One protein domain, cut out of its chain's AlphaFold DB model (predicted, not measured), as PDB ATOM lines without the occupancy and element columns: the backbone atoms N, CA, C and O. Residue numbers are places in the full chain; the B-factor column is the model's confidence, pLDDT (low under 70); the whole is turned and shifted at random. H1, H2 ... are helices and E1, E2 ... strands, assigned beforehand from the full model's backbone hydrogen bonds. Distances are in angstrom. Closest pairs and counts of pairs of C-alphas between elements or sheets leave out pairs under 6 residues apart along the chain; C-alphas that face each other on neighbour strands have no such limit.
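AT A GLANCE: This is residues 18 to 101 of the 154 residues of an uncharacterized protein of Ramlibacter sp. H242 (UniProt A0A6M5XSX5). A long hairpin, E2 and E3, reaches from a small two-layer head where E1 joins it and H2 covers one face. The printed part has 84 residues, three named helices and three named strands, H1 E1 H2 E2 E3 H3, with class and sheet E1 E2 E3 both mixed. It is loose, radius of gyration of the C-alphas 14.8 A, spanning 47 by 26 by 24 A.

IN THESE COORDINATES: E2 is residues 53 to 62, 29.6 A long; E3, 69 to 79; E1, 29 to 31; H2, 36 to 48. H1, 18 to 24, begins at C-alpha (-50.593, 53.098, -14.973); H3, 94 to 101, ends at (-52.514, 45.678, -30.573).

HOW THE PARTS SIT: E3 is antiparallel to E2, N 55 to O 77 2.8 A; E1 is parallel, N 31 to O 54 2.9 A. H2 is on the sheet and touches H3, closest C-alphas Met 36 and Leu 97, 5.3 A. H2 and H3 have every O i to N i+4 pair within hydrogen-bond range, H1 0 of 3, with 3 of 4 O i to N i+3 pairs.

THE WHOLE: The printed part has no cut; the link E3 to H3 is long; residue 66 is under pLDDT 70.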
ATOM      1  N   ASP A  18     -50.585  53.105 -16.439       93.88
ATOM      2  CA  ASP A  18     -50.593  53.098 -14.973       93.88
ATOM      3  C   ASP A  18     -49.790  51.934 -14.365       93.88
ATOM      4  O   ASP A  18     -49.269  52.046 -13.252       93.88
ATOM      5  N   VAL A  19     -49.661  50.819 -15.088       94.75
ATOM      6  CA  VAL A  19     -48.797  49.693 -14.712       94.75
ATOM      7  C   VAL A  19     -47.345  49.992 -15.073       94.75
ATOM      8  O   VAL A  19     -46.451  49.766 -14.255       94.75
ATOM      9  N   ALA A  20     -47.103  50.508 -16.279       95.00
ATOM     10  CA  ALA A  20     -45.772  50.861 -16.760       95.00
ATOM     11  C   ALA A  20     -45.105  51.931 -15.883       95.00
ATOM     12  O   ALA A  20     -43.919  51.807 -15.575       95.00
ATOM     13  N   ASP A  21     -45.868  52.923 -15.421       95.25
ATOM     14  CA  ASP A  21     -45.378  54.003 -14.561       95.25
ATOM     15  C   ASP A  21     -44.786  53.465 -13.251       95.25
ATOM     16  O   ASP A  21     -43.736  53.923 -12.801       95.25
ATOM     17  N   LYS A  22     -45.377  52.408 -12.681       94.44
ATOM     18  CA  LYS A  22     -44.864  51.758 -11.462       94.44
ATOM     19  C   LYS A  22     -43.513  51.070 -11.669       94.44
ATOM     20  O   LYS A  22     -42.794  50.824 -10.703       94.44
ATOM     21  N   LEU A  23     -43.160  50.731 -12.909       94.69
ATOM     22  CA  LEU A  23     -41.882  50.094 -13.230       94.69
ATOM     23  C   LEU A  23     -40.734  51.098 -13.368       94.69
ATOM     24  O   LEU A  23     -39.575  50.688 -13.307       94.69
ATOM     25  N   ILE A  24     -41.029  52.389 -13.545       95.62
ATOM     26  CA  ILE A  24     -40.012  53.442 -13.688       95.62
ATOM     27  C   ILE A  24     -39.223  53.628 -12.385       95.62
ATOM     28  O   ILE A  24     -38.021  53.877 -12.433       95.62
ATOM     29  N   ASP A  25     -39.871  53.432 -11.236       92.94
ATOM     30  CA  ASP A  25     -39.250  53.549  -9.910       92.94
ATOM     31  C   ASP A  25     -38.481  52.284  -9.477       92.94
ATOM     32  O   ASP A  25     -37.936  52.225  -8.374       92.94
ATOM     33  N   CYS A  26     -38.435  51.243 -10.315       95.62
ATOM     34  CA  CYS A  26     -37.704  50.019 -10.001       95.62
ATOM     35  C   CYS A  26     -36.195  50.187 -10.225       95.62
ATOM     36  O   CYS A  26     -35.761  50.740 -11.232       95.62
ATOM     37  N   ASP A  27     -35.375  49.578  -9.365       96.12
ATOM     38  CA  ASP A  27     -33.917  49.538  -9.571       96.12
ATOM     39  C   ASP A  27     -33.502  48.592 -10.710       96.12
ATOM     40  O   ASP A  27     -32.437  48.738 -11.315       96.12
ATOM     41  N   PHE A  28     -34.314  47.561 -10.964       96.12
ATOM     42  CA  PHE A  28     -34.024  46.527 -11.949       96.12
ATOM     43  C   PHE A  28     -35.290  45.786 -12.377       96.12
ATOM     44  O   PHE A  28     -36.127  45.449 -11.540       96.12
ATOM     45  N   ILE A  29     -35.394  45.446 -13.663       96.81
ATOM     46  CA  ILE A  29     -36.549  44.718 -14.211       96.81
ATOM     47  C   ILE A  29     -36.136  43.347 -14.762       96.81
ATOM     48  O   ILE A  29     -35.220  43.217 -15.577       96.81
ATOM     49  N   PHE A  30     -36.879  42.306 -14.384       96.56
ATOM     50  CA  PHE A  30     -36.822  40.996 -15.035       96.56
ATOM     51  C   PHE A  30     -37.985  40.866 -16.020       96.56
ATOM     52  O   PHE A  30     -39.132  40.669 -15.627       96.56
ATOM     53  N   LEU A  31     -37.693  40.971 -17.316       96.00
ATOM     54  CA  LEU A  31     -38.687  40.787 -18.370       96.00
ATOM     55  C   LEU A  31     -38.792  39.303 -18.723       96.00
ATOM     56  O   LEU A  31     -37.988  38.781 -19.498       96.00
ATOM     57  N   CYS A  32     -39.817  38.651 -18.182       94.62
ATOM     58  CA  CYS A  32     -40.137  37.243 -18.437       94.62
ATOM     59  C   CYS A  32     -41.396  37.054 -19.303       94.62
ATOM     60  O   CYS A  32     -41.877  35.932 -19.441       94.62
ATOM     61  N   ALA A  33     -41.934  38.136 -19.874       92.19
ATOM     62  CA  ALA A  33     -43.091  38.101 -20.765       92.19
ATOM     63  C   ALA A  33     -42.683  37.816 -22.221       92.19
ATOM     64  O   ALA A  33     -41.611  38.222 -22.692       92.19
ATOM     65  N   ASP A  34     -43.549  37.124 -22.954       88.50
ATOM     66  CA  ASP A  34     -43.311  36.682 -24.329       88.50
ATOM     67  C   ASP A  34     -44.044  37.511 -25.397       88.50
ATOM     68  O   ASP A  34     -43.761  37.333 -26.587       88.50
ATOM     69  N   THR A  35     -44.878  38.472 -24.993       92.19
ATOM     70  CA  THR A  35     -45.578  39.398 -25.896       92.19
ATOM     71  C   THR A  35     -44.640  40.463 -26.477       92.19
ATOM     72  O   THR A  35     -43.653  40.880 -25.854       92.19
ATOM     73  N   MET A  36     -44.927  40.928 -27.695       94.00
ATOM     74  CA  MET A  36     -44.223  42.065 -28.294       94.00
ATOM     75  C   MET A  36     -44.539  43.366 -27.555       94.00
ATOM     76  O   MET A  36     -43.623  44.173 -27.383       94.00
ATOM     77  N   ARG A  37     -45.780  43.551 -27.081       93.69
ATOM     78  CA  ARG A  37     -46.192  44.737 -26.301       93.69
ATOM     79  C   ARG A  37     -45.354  44.904 -25.030       93.69
ATOM     80  O   ARG A  37     -44.732  45.949 -24.841       93.69
ATOM     81  N   ALA A  38     -45.206  43.846 -24.229       94.75
ATOM     82  CA  ALA A  38     -44.389  43.896 -23.015       94.75
ATOM     83  C   ALA A  38     -42.910  44.178 -23.314       94.75
ATOM     84  O   ALA A  38     -42.266  44.981 -22.636       94.75
ATOM     85  N   ARG A  39     -42.366  43.559 -24.371       95.12
ATOM     86  CA  ARG A  39     -40.995  43.836 -24.826       95.12
ATOM     87  C   ARG A  39     -40.819  45.285 -25.248       95.12
ATOM     88  O   ARG A  39     -39.765  45.847 -24.967       95.12
ATOM     89  N   LEU A  40     -41.803  45.876 -25.922       95.81
ATOM     90  CA  LEU A  40     -41.750  47.267 -26.356       95.81
ATOM     91  C   LEU A  40     -41.730  48.223 -25.164       95.81
ATOM     92  O   LEU A  40     -40.828  49.058 -25.101       95.81
ATOM     93  N   VAL A  41     -42.664  48.069 -24.223       96.06
ATOM     94  CA  VAL A  41     -42.770  48.955 -23.055       96.06
ATOM     95  C   VAL A  41     -41.520  48.875 -22.189       96.06
ATOM     96  O   VAL A  41     -40.893  49.898 -21.929       96.06
ATOM     97  N   VAL A  42     -41.067  47.673 -21.824       96.62
ATOM     98  CA  VAL A  42     -39.843  47.544 -21.014       96.62
ATOM     99  C   VAL A  42     -38.618  48.050 -21.779       96.62
ATOM    100  O   VAL A  42     -37.748  48.690 -21.194       96.62
ATOM    101  N   ASN A  43     -38.545  47.840 -23.097       96.12
ATOM    102  CA  ASN A  43     -37.474  48.420 -23.905       96.12
ATOM    103  C   ASN A  43     -37.511  49.959 -23.900       96.12
ATOM    104  O   ASN A  43     -36.443  50.573 -23.888       96.12
ATOM    105  N   ALA A  44     -38.692  50.582 -23.901       95.81
ATOM    106  CA  ALA A  44     -38.830  52.029 -23.756       95.81
ATOM    107  C   ALA A  44     -38.362  52.487 -22.369       95.81
ATOM    108  O   ALA A  44     -37.487  53.346 -22.300       95.81
ATOM    109  N   ILE A  45     -38.819  51.833 -21.295       96.75
ATOM    110  CA  ILE A  45     -38.422  52.140 -19.910       96.75
ATOM    111  C   ILE A  45     -36.899  52.091 -19.745       96.75
ATOM    112  O   ILE A  45     -36.297  53.047 -19.259       96.75
ATOM    113  N   VAL A  46     -36.251  51.035 -20.241       96.44
ATOM    114  CA  VAL A  46     -34.787  50.895 -20.179       96.44
ATOM    115  C   VAL A  46     -34.073  52.060 -20.863       96.44
ATOM    116  O   VAL A  46     -33.060  52.537 -20.358       96.44
ATOM    117  N   ASN A  47     -34.566  52.504 -22.023       95.00
ATOM    118  CA  ASN A  47     -33.891  53.523 -22.830       95.00
ATOM    119  C   ASN A  47     -34.245  54.964 -22.436       95.00
ATOM    120  O   ASN A  47     -33.423  55.849 -22.650       95.00
ATOM    121  N   GLN A  48     -35.432  55.204 -21.875       95.06
ATOM    122  CA  GLN A  48     -35.919  56.538 -21.504       95.06
ATOM    123  C   GLN A  48     -35.666  56.862 -20.032       95.06
ATOM    124  O   GLN A  48     -35.287  57.985 -19.709       95.06
ATOM    125  N   HIS A  49     -35.824  55.873 -19.152       95.81
ATOM    126  CA  HIS A  49     -35.712  56.039 -17.703       95.81
ATOM    127  C   HIS A  49     -34.444  55.405 -17.123       95.81
ATOM    128  O   HIS A  49     -34.228  55.455 -15.919       95.81
ATOM    129  N   PHE A  50     -33.578  54.833 -17.968       94.62
ATOM    130  CA  PHE A  50     -32.295  54.237 -17.574       94.62
ATOM    131  C   PHE A  50     -32.405  53.101 -16.542       94.62
ATOM    132  O   PHE A  50     -31.391  52.709 -15.964       94.62
ATOM    133  N   VAL A  51     -33.596  52.518 -16.365       95.81
ATOM    134  CA  VAL A  51     -33.812  51.349 -15.506       95.81
ATOM    135  C   VAL A  51     -33.229  50.114 -16.201       95.81
ATOM    136  O   VAL A  51     -33.719  49.716 -17.260       95.81
ATOM    137  N   PRO A  52     -32.163  49.490 -15.675       94.50
ATOM    138  CA  PRO A  52     -31.583  48.305 -16.291       94.50
ATOM    139  C   PRO A  52     -32.546  47.117 -16.213       94.50
ATOM    140  O   PRO A  52     -33.298  46.948 -15.252       94.50
ATOM    141  N   ALA A  53     -32.492  46.246 -17.218       96.12
ATOM    142  CA  ALA A  53     -33.345  45.068 -17.247       96.12
ATOM    143  C   ALA A  53     -32.642  43.850 -17.843       96.12
ATOM    144  O   ALA A  53     -31.660  43.961 -18.581       96.12
ATOM    145  N   VAL A  54     -33.176  42.665 -17.569       95.31
ATOM    146  CA  VAL A  54     -32.795  41.428 -18.255       95.31
ATOM    147  C   VAL A  54     -34.032  40.780 -18.854       95.31
ATOM    148  O   VAL A  54     -35.008  40.514 -18.158       95.31
ATOM    149  N   GLN A  55     -33.977  40.511 -20.157       94.69
ATOM    150  CA  GLN A  55     -34.970  39.705 -20.849       94.69
ATOM    151  C   GLN A  55     -34.602  38.235 -20.691       94.69
ATOM    152  O   GLN A  55     -33.503  37.822 -21.071       94.69
ATOM    153  N   VAL A  56     -35.534  37.455 -20.158       93.62
ATOM    154  CA  VAL A  56     -35.423  36.006 -20.017       93.62
ATOM    155  C   VAL A  56     -36.527  35.362 -20.837       93.62
ATOM    156  O   VAL A  56     -37.652  35.855 -20.893       93.62
ATOM    157  N   GLY A  57     -36.212  34.271 -21.520       89.12
ATOM    158  CA  GLY A  57     -37.223  33.491 -22.215       89.12
ATOM    159  C   GLY A  57     -36.721  32.104 -22.550       89.12
ATOM    160  O   GLY A  57     -35.521  31.892 -22.725       89.12
ATOM    161  N   SER A  58     -37.651  31.167 -22.670       89.25
ATOM    162  CA  SER A  58     -37.377  29.832 -23.178       89.25
ATOM    163  C   SER A  58     -38.176  29.576 -24.449       89.25
ATOM    164  O   SER A  58     -39.239  30.153 -24.676       89.25
ATOM    165  N   LYS A  59     -37.632  28.731 -25.320       85.81
ATOM    166  CA  LYS A  59     -38.321  28.242 -26.507       85.81
ATOM    167  C   LYS A  59     -38.198  26.734 -26.546       85.81
ATOM    168  O   LYS A  59     -37.094  26.191 -26.539       85.81
ATOM    169  N   ILE A  60     -39.349  26.086 -26.614       85.94
ATOM    170  CA  ILE A  60     -39.463  24.641 -26.735       85.94
ATOM    171  C   ILE A  60     -39.782  24.323 -28.190       85.94
ATOM    172  O   ILE A  60     -40.688  24.925 -28.767       85.94
ATOM    173  N   LEU A  61     -39.030  23.400 -28.782       83.00
ATOM    174  CA  LEU A  61     -39.351  22.834 -30.087       83.00
ATOM    175  C   LEU A  61     -39.810  21.384 -29.881       83.00
ATOM    176  O   LEU A  61     -38.999  20.548 -29.461       83.00
ATOM    177  N   PRO A  62     -41.103  21.088 -30.106       82.94
ATOM    178  CA  PRO A  62     -41.588  19.718 -30.051       82.94
ATOM    179  C   PRO A  62     -41.004  18.921 -31.216       82.94
ATOM    180  O   PRO A  62     -40.799  19.460 -32.307       82.94
ATOM    181  N   GLY A  63     -40.743  17.638 -30.978       81.06
ATOM    182  CA  GLY A  63     -40.311  16.735 -32.029       81.06
ATOM    183  C   GLY A  63     -41.403  16.447 -33.045       81.06
ATOM    184  O   GLY A  63     -42.595  16.578 -32.756       81.06
ATOM    185  N   LYS A  64     -40.983  16.058 -34.252       78.38
ATOM    186  CA  LYS A  64     -41.894  15.823 -35.392       78.38
ATOM    187  C   LYS A  64     -42.933  14.739 -35.109       78.38
ATOM    188  O   LYS A  64     -44.064  14.831 -35.574       78.38
ATOM    189  N   GLU A  65     -42.544  13.731 -34.338       77.75
ATOM    190  CA  GLU A  65     -43.446  12.718 -33.805       77.75
ATOM    191  C   GLU A  65     -43.824  13.144 -32.386       77.75
ATOM    192  O   GLU A  65     -42.993  13.133 -31.473       77.75
ATOM    193  N   GLY A  66     -45.061  13.625 -32.229       65.25
ATOM    194  CA  GLY A  66     -45.552  14.224 -30.989       65.25
ATOM    195  C   GLY A  66     -45.241  13.376 -29.751       65.25
ATOM    196  O   GLY A  66     -45.371  12.155 -29.761       65.25
ATOM    197  N   GLY A  67     -44.821  14.039 -28.673       71.12
ATOM    198  CA  GLY A  67     -44.526  13.401 -27.385       71.12
ATOM    199  C   GLY A  67     -43.043  13.339 -27.009       71.12
ATOM    200  O   GLY A  67     -42.735  13.029 -25.860       71.12
ATOM    201  N   LYS A  68     -42.116  13.694 -27.910       76.56
ATOM    202  CA  LYS A  68     -40.695  13.887 -27.566       76.56
ATOM    203  C   LYS A  68     -40.298  15.357 -27.661       76.56
ATOM    204  O   LYS A  68     -40.553  16.020 -28.662       76.56
ATOM    205  N   LEU A  69     -39.661  15.864 -26.606       75.94
ATOM    206  CA  LEU A  69     -38.981  17.157 -26.630       75.94
ATOM    207  C   LEU A  69     -37.676  16.990 -27.407       75.94
ATOM    208  O   LEU A  69     -36.801  16.248 -26.970       75.94
ATOM    209  N   GLU A  70     -37.549  17.656 -28.553       80.75
ATOM    210  CA  GLU A  70     -36.307  17.618 -29.332       80.75
ATOM    211  C   GLU A  70     -35.305  18.642 -28.801       80.75
ATOM    212  O   GLU A  70     -34.135  18.318 -28.596       80.75
ATOM    213  N   GLN A  71     -35.747  19.885 -28.583       79.69
ATOM    214  CA  GLN A  71     -34.846  20.973 -28.212       79.69
ATOM    215  C   GLN A  71     -35.485  21.944 -27.217       79.69
ATOM    216  O   GLN A  71     -36.637  22.365 -27.359       79.69
ATOM    217  N   PHE A  72     -34.682  22.336 -26.227       84.81
ATOM    218  CA  PHE A  72     -34.996  23.369 -25.248       84.81
ATOM    219  C   PHE A  72     -33.942  24.471 -25.331       84.81
ATOM    220  O   PHE A  72     -32.762  24.238 -25.070       84.81
ATOM    221  N   TYR A  73     -34.375  25.674 -25.686       87.12
ATOM    222  CA  TYR A  73     -33.525  26.855 -25.721       87.12
ATOM    223  C   TYR A  73     -33.905  27.790 -24.587       87.12
ATOM    224  O   TYR A  73     -35.085  28.034 -24.356       87.12
ATOM    225  N   SER A  74     -32.904  28.359 -23.926       88.69
ATOM    226  CA  SER A  74     -33.080  29.471 -22.999       88.69
ATOM    227  C   SER A  74     -32.211  30.634 -23.445       88.69
ATOM    228  O   SER A  74     -31.114  30.437 -23.976       88.69
ATOM    229  N   VAL A  75     -32.715  31.848 -23.268       88.00
ATOM    230  CA  VAL A  75     -32.006  33.075 -23.605       88.00
ATOM    231  C   VAL A  75     -32.096  34.057 -22.450       88.00
ATOM    232  O   VAL A  75     -33.156  34.246 -21.857       88.00
ATOM    233  N   VAL A  76     -30.962  34.689 -22.155       91.50
ATOM    234  CA  VAL A  76     -30.838  35.773 -21.182       91.50
ATOM    235  C   VAL A  76     -30.152  36.936 -21.887       91.50
ATOM    236  O   VAL A  76     -29.047  36.780 -22.411       91.50
ATOM    237  N   ARG A  77     -30.809  38.095 -21.945       90.50
ATOM    238  CA  ARG A  77     -30.283  39.294 -22.611       90.50
ATOM    239  C   ARG A  77     -30.320  40.474 -21.666       90.50
ATOM    240  O   ARG A  77     -31.383  40.868 -21.207       90.50
ATOM    241  N   HIS A  78     -29.157  41.060 -21.427       92.25
ATOM    242  CA  HIS A  78     -29.052  42.311 -20.692       92.25
ATOM    243  C   HIS A  78     -29.545  43.464 -21.566       92.25
ATOM    244  O   HIS A  78     -29.193  43.550 -22.744       92.25
ATOM    245  N   MET A  79     -30.342  44.342 -20.975       92.81
ATOM    246  CA  MET A  79     -30.900  45.537 -21.587       92.81
ATOM    247  C   MET A  79     -30.394  46.743 -20.804       92.81
ATOM    248  O   MET A  79     -30.608  46.855 -19.597       92.81
ATOM    249  N   ARG A  80     -29.680  47.630 -21.495       91.62
ATOM    250  CA  ARG A  80     -29.174  48.895 -20.961       91.62
ATOM    251  C   ARG A  80     -28.971  49.870 -22.122       91.62
ATOM    252  O   ARG A  80     -28.577  49.412 -23.200       91.62
ATOM    253  N   PRO A  81     -29.166  51.181 -21.918       89.75
ATOM    254  CA  PRO A  81     -28.846  52.188 -22.924       89.75
ATOM    255  C   PRO A  81     -27.440  52.019 -23.512       89.75
ATOM    256  O   PRO A  81     -26.493  51.654 -22.813       89.75
ATOM    257  N   GLY A  82     -27.309  52.263 -24.817       84.31
ATOM    258  CA  GLY A  82     -26.040  52.150 -25.550       84.31
ATOM    259  C   GLY A  82     -25.617  50.722 -25.927       84.31
ATOM    260  O   GLY A  82     -24.717  50.549 -26.745       84.31
ATOM    261  N   CYS A  83     -26.283  49.690 -25.405       76.31
ATOM    262  CA  CYS A  83     -26.117  48.301 -25.826       76.31
ATOM    263  C   CYS A  83     -27.365  47.915 -26.629       76.31
ATOM    264  O   CYS A  83     -28.440  47.868 -26.047       76.31
ATOM    265  N   GLY A  84     -27.244  47.707 -27.950       81.44
ATOM    266  CA  GLY A  84     -28.366  47.568 -28.898       81.44
ATOM    267  C   GLY A  84     -29.683  47.018 -28.319       81.44
ATOM    268  O   GLY A  84     -29.713  45.959 -27.695       81.44
ATOM    269  N   CYS A  85     -30.773  47.743 -28.561       89.81
ATOM    270  CA  CYS A  85     -32.093  47.530 -27.971       89.81
ATOM    271  C   CYS A  85     -32.816  46.258 -28.477       89.81
ATOM    272  O   CYS A  85     -32.398  45.643 -29.462       89.81
ATOM    273  N   LEU A  86     -33.934  45.853 -27.858       91.94
ATOM    274  CA  LEU A  86     -34.701  44.679 -28.317       91.94
ATOM    275  C   LEU A  86     -35.218  44.856 -29.753       91.94
ATOM    276  O   LEU A  86     -35.156  43.921 -30.552       91.94
ATOM    277  N   MET A  87     -35.660  46.062 -30.108       90.12
ATOM    278  CA  MET A  87     -36.080  46.394 -31.473       90.12
ATOM    279  C   MET A  87     -34.904  46.321 -32.456       90.12
ATOM    280  O   MET A  87     -34.999  45.691 -33.504       90.12
ATOM    281  N   CYS A  88     -33.760  46.871 -32.055       87.19
ATOM    282  CA  CYS A  88     -32.512  46.903 -32.810       87.19
ATOM    283  C   CYS A  88     -32.020  45.486 -33.157       87.19
ATOM    284  O   CYS A  88     -31.488  45.247 -34.238       87.19
ATOM    285  N   ASN A  89     -32.229  44.530 -32.247       87.19
ATOM    286  CA  ASN A  89     -31.876  43.121 -32.428       87.19
ATOM    287  C   ASN A  89     -32.986  42.289 -33.098       87.19
ATOM    288  O   ASN A  89     -32.875  41.064 -33.165       87.19
ATOM    289  N   GLY A  90     -34.070  42.915 -33.567       88.56
ATOM    290  CA  GLY A  90     -35.193  42.226 -34.212       88.56
ATOM    291  C   GLY A  90     -36.016  41.342 -33.269       88.56
ATOM    292  O   GLY A  90     -36.709  40.435 -33.725       88.56
ATOM    293  N   LEU A  91     -35.936  41.579 -31.957       90.38
ATOM    294  CA  LEU A  91     -36.679  40.835 -30.932       90.38
ATOM    295  C   LEU A  91     -38.077  41.411 -30.682       90.38
ATOM    296  O   LEU A  91     -38.893  40.751 -30.034       90.38
ATOM    297  N   ILE A  92     -38.338  42.608 -31.212       92.38
ATOM    298  CA  ILE A  92     -39.662  43.215 -31.339       92.38
ATOM    299  C   ILE A  92     -39.990  43.251 -32.831       92.38
ATOM    300  O   ILE A  92     -39.356  43.973 -33.598       92.38
ATOM    301  N   SER A  93     -40.959  42.438 -33.248       88.69
ATOM    302  CA  SER A  93     -41.460  42.447 -34.623       88.69
ATOM    303  C   SER A  93     -42.608  43.440 -34.730       88.69
ATOM    304  O   SER A  93     -43.638  43.235 -34.095       88.69
ATOM    305  N   GLY A  94     -42.458  44.477 -35.561       85.69
ATOM    306  CA  GLY A  94     -43.521  45.461 -35.799       85.69
ATOM    307  C   GLY A  94     -44.808  44.832 -36.341       85.69
ATOM    308  O   GLY A  94     -45.896  45.226 -35.943       85.69
ATOM    309  N   TYR A  95     -44.698  43.787 -37.170       83.31
ATOM    310  CA  TYR A  95     -45.860  43.041 -37.659       83.31
ATOM    311  C   TYR A  95     -46.603  42.319 -36.532       83.31
ATOM    312  O   TYR A  95     -47.812  42.465 -36.401       83.31
ATOM    313  N   ARG A  96     -45.882  41.567 -35.689       85.56
ATOM    314  CA  ARG A  96     -46.511  40.853 -34.567       85.56
ATOM    315  C   ARG A  96     -47.073  41.820 -33.534       85.56
ATOM    316  O   ARG A  96     -48.158  41.577 -33.035       85.56
ATOM    317  N   LEU A  97     -46.373  42.922 -33.271       88.50
ATOM    318  CA  LEU A  97     -46.861  43.995 -32.411       88.50
ATOM    319  C   LEU A  97     -48.173  44.587 -32.947       88.50
ATOM    320  O   LEU A  97     -49.126  44.722 -32.196       88.50
ATOM    321  N   ALA A  98     -48.248  44.876 -34.249       85.50
ATOM    322  CA  ALA A  98     -49.468  45.388 -34.870       85.50
ATOM    323  C   ALA A  98     -50.628  44.381 -34.830       85.50
ATOM    324  O   ALA A  98     -51.782  44.792 -34.827       85.50
ATOM    325  N   ILE A  99     -50.345  43.075 -34.826       84.19
ATOM    326  CA  ILE A  99     -51.367  42.045 -34.600       84.19
ATOM    327  C   ILE A  99     -51.816  42.045 -33.138       84.19
ATOM    328  O   ILE A  99     -53.011  42.021 -32.891       84.19
ATOM    329  N   GLU A 100     -50.875  42.082 -32.192       86.25
ATOM    330  CA  GLU A 100     -51.162  42.061 -30.750       86.25
ATOM    331  C   GLU A 100     -51.944  43.287 -30.256       86.25
ATOM    332  O   GLU A 100     -52.619  43.182 -29.239       86.25
ATOM    333  N   GLU A 101     -51.823  44.430 -30.933       84.31
ATOM    334  CA  GLU A 101     -52.514  45.678 -30.573       84.31
ATOM    335  C   GLU A 101     -53.922  45.784 -31.173       84.31
ATOM    336  O   GLU A 101     -54.758  46.547 -30.696       84.31
TER     337      GLU A 101